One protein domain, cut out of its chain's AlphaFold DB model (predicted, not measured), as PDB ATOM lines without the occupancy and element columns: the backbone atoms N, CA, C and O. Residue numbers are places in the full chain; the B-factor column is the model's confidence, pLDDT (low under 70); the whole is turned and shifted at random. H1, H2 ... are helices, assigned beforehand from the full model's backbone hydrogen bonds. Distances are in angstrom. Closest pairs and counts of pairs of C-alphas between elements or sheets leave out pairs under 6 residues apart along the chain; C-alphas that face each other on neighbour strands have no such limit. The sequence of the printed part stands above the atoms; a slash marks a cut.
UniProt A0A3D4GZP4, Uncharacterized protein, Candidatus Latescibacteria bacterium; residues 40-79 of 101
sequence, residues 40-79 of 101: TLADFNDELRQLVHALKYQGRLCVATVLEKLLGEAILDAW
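This is residues 40 to 79 of the 101 residues of an uncharacterized protein of Candidatus Latescibacteria bacterium (UniProt A0A3D4GZP4). Two helices meet near their ends as an open V: the long helix H2 makes one arm and the longest axis, and the shorter H1 makes the other, with the corner at the tight link of residues 59 and 60. The first printed residues, 40 to 45, form a strand-free tail at the far end of H1 that folds back towards H2 over the open side of the V. The printed part has 40 residues, with two named helices in the order H1, H2 and no named strand; its class is all helix. It is only just loose, close to compact, with a radius of gyration of the C-alphas of 10.8 A, and its flat outline spans 31 by 20 by 11 A.

H2, the longest helix, holds residues 61 to 78 and measures 25.4 A from first to last C-alpha. It begins at C-alpha 61 at (71.104, -38.302, 85.408) and ends at C-alpha 78 at (73.039, -13.139, 82.687). H1 holds residues 46 to 58 and measures 16.5 A; its C-alpha 46 is at (55.690, -31.211, 76.756).

H2 and H1 touch, with 5 pairs of C-alphas within 8 A. The closest C-alphas of the two are those of Leu 55 and Val 63, 6.3 A apart. H2 touches H1 with residues 61 to 64 alone, and H1 touches H2 with residues 51 to 55 alone. Their lines stand at a steep tilt of 61 degrees, and they run opposite ways. Their centres are 15.0 A apart. In H1 every O i to N i+4 pair is within hydrogen-bond range; in H2 13 of 14 are.

The two C-alphas farthest apart are those of Gln 58 and Trp 79, 31.4 A. The printed part has no cut, and the link from H1 to H2 is tight. The mean pLDDT of the printed part is 85.9, and no printed residue is under 70.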
ATOM      1  N   THR A  40      65.229 -17.450  82.825       87.69
ATOM      2  CA  THR A  40      64.352 -18.450  82.203       87.69
ATOM      3  C   THR A  40      65.180 -19.287  81.246       87.69
ATOM      4  O   THR A  40      65.673 -18.762  80.256       87.69
ATOM      5  N   LEU A  41      65.329 -20.580  81.537       87.06
ATOM      6  CA  LEU A  41      66.116 -21.490  80.705       87.06
ATOM      7  C   LEU A  41      65.404 -21.874  79.404       87.06
ATOM      8  O   LEU A  41      66.040 -22.024  78.368       87.06
ATOM      9  N   ALA A  42      64.094 -22.094  79.479       86.88
ATOM     10  CA  ALA A  42      63.279 -22.583  78.379       86.88
ATOM     11  C   ALA A  42      61.801 -22.282  78.641       86.88
ATOM     12  O   ALA A  42      61.379 -22.141  79.793       86.88
ATOM     13  N   ASP A  43      61.018 -22.219  77.568       87.38
ATOM     14  CA  ASP A  43      59.567 -22.210  77.658       87.38
ATOM     15  C   ASP A  43      59.053 -23.584  78.077       87.38
ATOM     16  O   ASP A  43      59.522 -24.626  77.612       87.38
ATOM     17  N   PHE A  44      58.071 -23.585  78.976       86.81
ATOM     18  CA  PHE A  44      57.480 -24.824  79.452       86.81
ATOM     19  C   PHE A  44      56.609 -25.450  78.360       86.81
ATOM     20  O   PHE A  44      55.585 -24.892  77.969       86.81
ATOM     21  N   ASN A  45      57.030 -26.617  77.882       87.75
ATOM     22  CA  ASN A  45      56.343 -27.433  76.888       87.75
ATOM     23  C   ASN A  45      56.385 -28.919  77.285       87.75
ATOM     24  O   ASN A  45      56.946 -29.287  78.323       87.75
ATOM     25  N   ASP A  46      55.781 -29.780  76.466       89.19
ATOM     26  CA  ASP A  46      55.690 -31.211  76.756       89.19
ATOM     27  C   ASP A  46      57.054 -31.903  76.792       89.19
ATOM     28  O   ASP A  46      57.289 -32.755  77.651       89.19
ATOM     29  N   GLU A  47      57.980 -31.510  75.922       89.38
ATOM     30  CA  GLU A  47      59.329 -32.063  75.879       89.38
ATOM     31  C   GLU A  47      60.110 -31.716  77.151       89.38
ATOM     32  O   GLU A  47      60.691 -32.599  77.790       89.38
ATOM     33  N   LEU A  48      60.089 -30.446  77.567       88.50
ATOM     34  CA  LEU A  48      60.736 -30.004  78.799       88.50
ATOM     35  C   LEU A  48      60.087 -30.661  80.018       88.50
ATOM     36  O   LEU A  48      60.797 -31.094  80.925       88.50
ATOM     37  N   ARG A  49      58.756 -30.799  80.027       88.62
ATOM     38  CA  ARG A  49      58.023 -31.509  81.081       88.62
ATOM     39  C   ARG A  49      58.502 -32.954  81.212       88.62
ATOM     40  O   ARG A  49      58.811 -33.382  82.322       88.62
ATOM     41  N   GLN A  50      58.625 -33.685  80.105       90.00
ATOM     42  CA  GLN A  50      59.118 -35.068  80.109       90.00
ATOM     43  C   GLN A  50      60.560 -35.166  80.619       90.00
ATOM     44  O   GLN A  50      60.868 -36.055  81.414       90.00
ATOM     45  N   LEU A  51      61.434 -34.239  80.217       88.62
ATOM     46  CA  LEU A  51      62.822 -34.190  80.684       88.62
ATOM     47  C   LEU A  51      62.908 -33.910  82.190       88.62
ATOM     48  O   LEU A  51      63.589 -34.633  82.917       88.62
ATOM     49  N   VAL A  52      62.173 -32.907  82.678       87.38
ATOM     50  CA  VAL A  52      62.107 -32.574  84.109       87.38
ATOM     51  C   VAL A  52      61.530 -33.739  84.910       87.38
ATOM     52  O   VAL A  52      62.048 -34.057  85.978       87.38
ATOM     53  N   HIS A  53      60.500 -34.414  84.398       87.56
ATOM     54  CA  HIS A  53      59.900 -35.573  85.055       87.56
ATOM     55  C   HIS A  53      60.869 -36.765  85.114       87.56
ATOM     56  O   HIS A  53      61.016 -37.403  86.158       87.56
ATOM     57  N   ALA A  54      61.583 -37.046  84.022       88.44
ATOM     58  CA  ALA A  54      62.606 -38.086  83.986       88.44
ATOM     59  C   ALA A  54      63.751 -37.812  84.977       88.44
ATOM     60  O   ALA A  54      64.271 -38.743  85.595       88.44
ATOM     61  N   LEU A  55      64.114 -36.542  85.173       86.88
ATOM     62  CA  LEU A  55      65.092 -36.146  86.181       86.88
ATOM     63  C   LEU A  55      64.541 -36.305  87.608       86.88
ATOM     64  O   LEU A  55      65.164 -36.979  88.422       86.88
ATOM     65  N   LYS A  56      63.374 -35.714  87.900       82.81
ATOM     66  CA  LYS A  56      62.788 -35.660  89.251       82.81
ATOM     67  C   LYS A  56      62.364 -37.023  89.791       82.81
ATOM     68  O   LYS A  56      62.563 -37.283  90.971       82.81
ATOM     69  N   TYR A  57      61.775 -37.869  88.946       86.31
ATOM     70  CA  TYR A  57      61.079 -39.079  89.401       86.31
ATOM     71  C   TYR A  57      61.705 -40.381  88.907       86.31
ATOM     72  O   TYR A  57      61.488 -41.428  89.507       86.31
ATOM     73  N   GLN A  58      62.482 -40.343  87.821       85.00
ATOM     74  CA  GLN A  58      63.085 -41.550  87.238       85.00
ATOM     75  C   GLN A  58      64.604 -41.622  87.437       85.00
ATOM     76  O   GLN A  58      65.228 -42.574  86.974       85.00
ATOM     77  N   GLY A  59      65.218 -40.618  88.077       82.88
ATOM     78  CA  GLY A  59      66.655 -40.597  88.351       82.88
ATOM     79  C   GLY A  59      67.534 -40.590  87.096       82.88
ATOM     80  O   GLY A  59      68.681 -41.032  87.147       82.88
ATOM     81  N   ARG A  60      67.026 -40.119  85.944       85.38
ATOM     82  CA  ARG A  60      67.792 -40.107  84.686       85.38
ATOM     83  C   ARG A  60      68.845 -38.995  84.679       85.38
ATOM     84  O   ARG A  60      68.642 -37.932  84.098       85.38
ATOM     85  N   LEU A  61      70.002 -39.266  85.276       85.62
ATOM     86  CA  LEU A  61      71.104 -38.302  85.408       85.62
ATOM     87  C   LEU A  61      71.695 -37.830  84.071       85.62
ATOM     88  O   LEU A  61      72.227 -36.730  84.000       85.62
ATOM     89  N   CYS A  62      71.548 -38.594  82.985       84.19
ATOM     90  CA  CYS A  62      71.967 -38.137  81.655       84.19
ATOM     91  C   CYS A  62      71.219 -36.871  81.194       84.19
ATOM     92  O   CYS A  62      71.774 -36.064  80.452       84.19
ATOM     93  N   VAL A  63      69.982 -36.671  81.662       84.56
ATOM     94  CA  VAL A  63      69.219 -35.437  81.433       84.56
ATOM     95  C   VAL A  63      69.777 -34.293  82.285       84.56
ATOM     96  O   VAL A  63      69.798 -33.151  81.831       84.56
ATOM     97  N   ALA A  64      70.277 -34.600  83.488       84.38
ATOM     98  CA  ALA A  64      70.860 -33.613  84.391       84.38
ATOM     99  C   ALA A  64      72.051 -32.904  83.745       84.38
ATOM    100  O   ALA A  64      72.077 -31.683  83.745       84.38
ATOM    101  N   THR A  65      72.970 -33.641  83.113       85.81
ATOM    102  CA  THR A  65      74.170 -33.059  82.481       85.81
ATOM    103  C   THR A  65      73.831 -32.036  81.396       85.81
ATOM    104  O   THR A  65      74.492 -31.008  81.270       85.81
ATOM    105  N   VAL A  66      72.783 -32.291  80.607       86.06
ATOM    106  CA  VAL A  66      72.349 -31.354  79.559       86.06
ATOM    107  C   VAL A  66      71.730 -30.102  80.179       86.06
ATOM    108  O   VAL A  66      72.078 -28.990  79.790       86.06
ATOM    109  N   LEU A  67      70.831 -30.275  81.152       84.81
ATOM    110  CA  LEU A  67      70.169 -29.153  81.822       84.81
ATOM    111  C   LEU A  67      71.146 -28.312  82.651       84.81
ATOM    112  O   LEU A  67      71.028 -27.092  82.656       84.81
ATOM    113  N   GLU A  68      72.116 -28.949  83.305       87.06
ATOM    114  CA  GLU A  68      73.196 -28.302  84.053       87.06
ATOM    115  C   GLU A  68      73.995 -27.373  83.149       87.06
ATOM    116  O   GLU A  68      74.161 -26.203  83.481       87.06
ATOM    117  N   LYS A  69      74.446 -27.873  81.992       88.25
ATOM    118  CA  LYS A  69      75.237 -27.075  81.058       88.25
ATOM    119  C   LYS A  69      74.463 -25.846  80.582       88.25
ATOM    120  O   LYS A  69      74.969 -24.735  80.681       88.25
ATOM    121  N   LEU A  70      73.226 -26.044  80.125       87.62
ATOM    122  CA  LEU A  70      72.402 -24.949  79.608       87.62
ATOM    123  C   LEU A  70      72.070 -23.921  80.699       87.62
ATOM    124  O   LEU A  70      72.106 -22.718  80.451       87.62
ATOM    125  N   LEU A  71      71.743 -24.380  81.913       86.62
ATOM    126  CA  LEU A  71      71.434 -23.485  83.027       86.62
ATOM    127  C   LEU A  71      72.679 -22.741  83.511       86.62
ATOM    128  O   LEU A  71      72.594 -21.553  83.803       86.62
ATOM    129  N   GLY A  72      73.825 -23.422  83.578       87.00
ATOM    130  CA  GLY A  72      75.104 -22.828  83.950       87.00
ATOM    131  C   GLY A  72      75.517 -21.724  82.983       87.00
ATOM    132  O   GLY A  72      75.823 -20.622  83.427       87.00
ATOM    133  N   GLU A  73      75.447 -21.984  81.675       86.88
ATOM    134  CA  GLU A  73      75.714 -20.984  80.632       86.88
ATOM    135  C   GLU A  73      74.760 -19.785  80.758       86.88
ATOM    136  O   GLU A  73      75.216 -18.649  80.861       86.88
ATOM    137  N   ALA A  74      73.449 -20.024  80.892       84.38
ATOM    138  CA  ALA A  74      72.470 -18.946  81.058       84.38
ATOM    139  C   ALA A  74      72.704 -18.100  82.326       84.38
ATOM    140  O   ALA A  74      72.451 -16.895  82.323       84.38
ATOM    141  N   ILE A  75      73.172 -18.717  83.416       84.62
ATOM    142  CA  ILE A  75      73.536 -18.008  84.648       84.62
ATOM    143  C   ILE A  75      74.792 -17.161  84.436       84.62
ATOM    144  O   ILE A  75      74.799 -16.002  84.835       84.62
ATOM    145  N   LEU A  76      75.832 -17.714  83.815       83.88
ATOM    146  CA  LEU A  76      77.088 -17.001  83.579       83.88
ATOM    147  C   LEU A  76      76.906 -15.811  82.626       83.88
ATOM    148  O   LEU A  76      77.483 -14.754  82.866       83.88
ATOM    149  N   ASP A  77      76.063 -15.950  81.602       82.38
ATOM    150  CA  ASP A  77      75.778 -14.873  80.647       82.38
ATOM    151  C   ASP A  77      74.950 -13.746  81.276       82.38
ATOM    152  O   ASP A  77      75.169 -12.561  81.015       82.38
ATOM    153  N   ALA A  78      73.971 -14.102  82.111       77.12
ATOM    154  CA  ALA A  78      73.039 -13.139  82.687       77.12
ATOM    155  C   ALA A  78      73.592 -12.411  83.919       77.12
ATOM    156  O   ALA A  78      72.994 -11.424  84.360       77.12
ATOM    157  N   TRP A  79      74.668 -12.920  84.523       73.38
ATOM    158  CA  TRP A  79      75.022 -12.583  85.893       73.38
ATOM    159  C   TRP A  79      76.514 -12.290  86.037       73.38
ATOM    160  O   TRP A  79      77.372 -13.136  85.813       73.38
TER     161      TRP A  79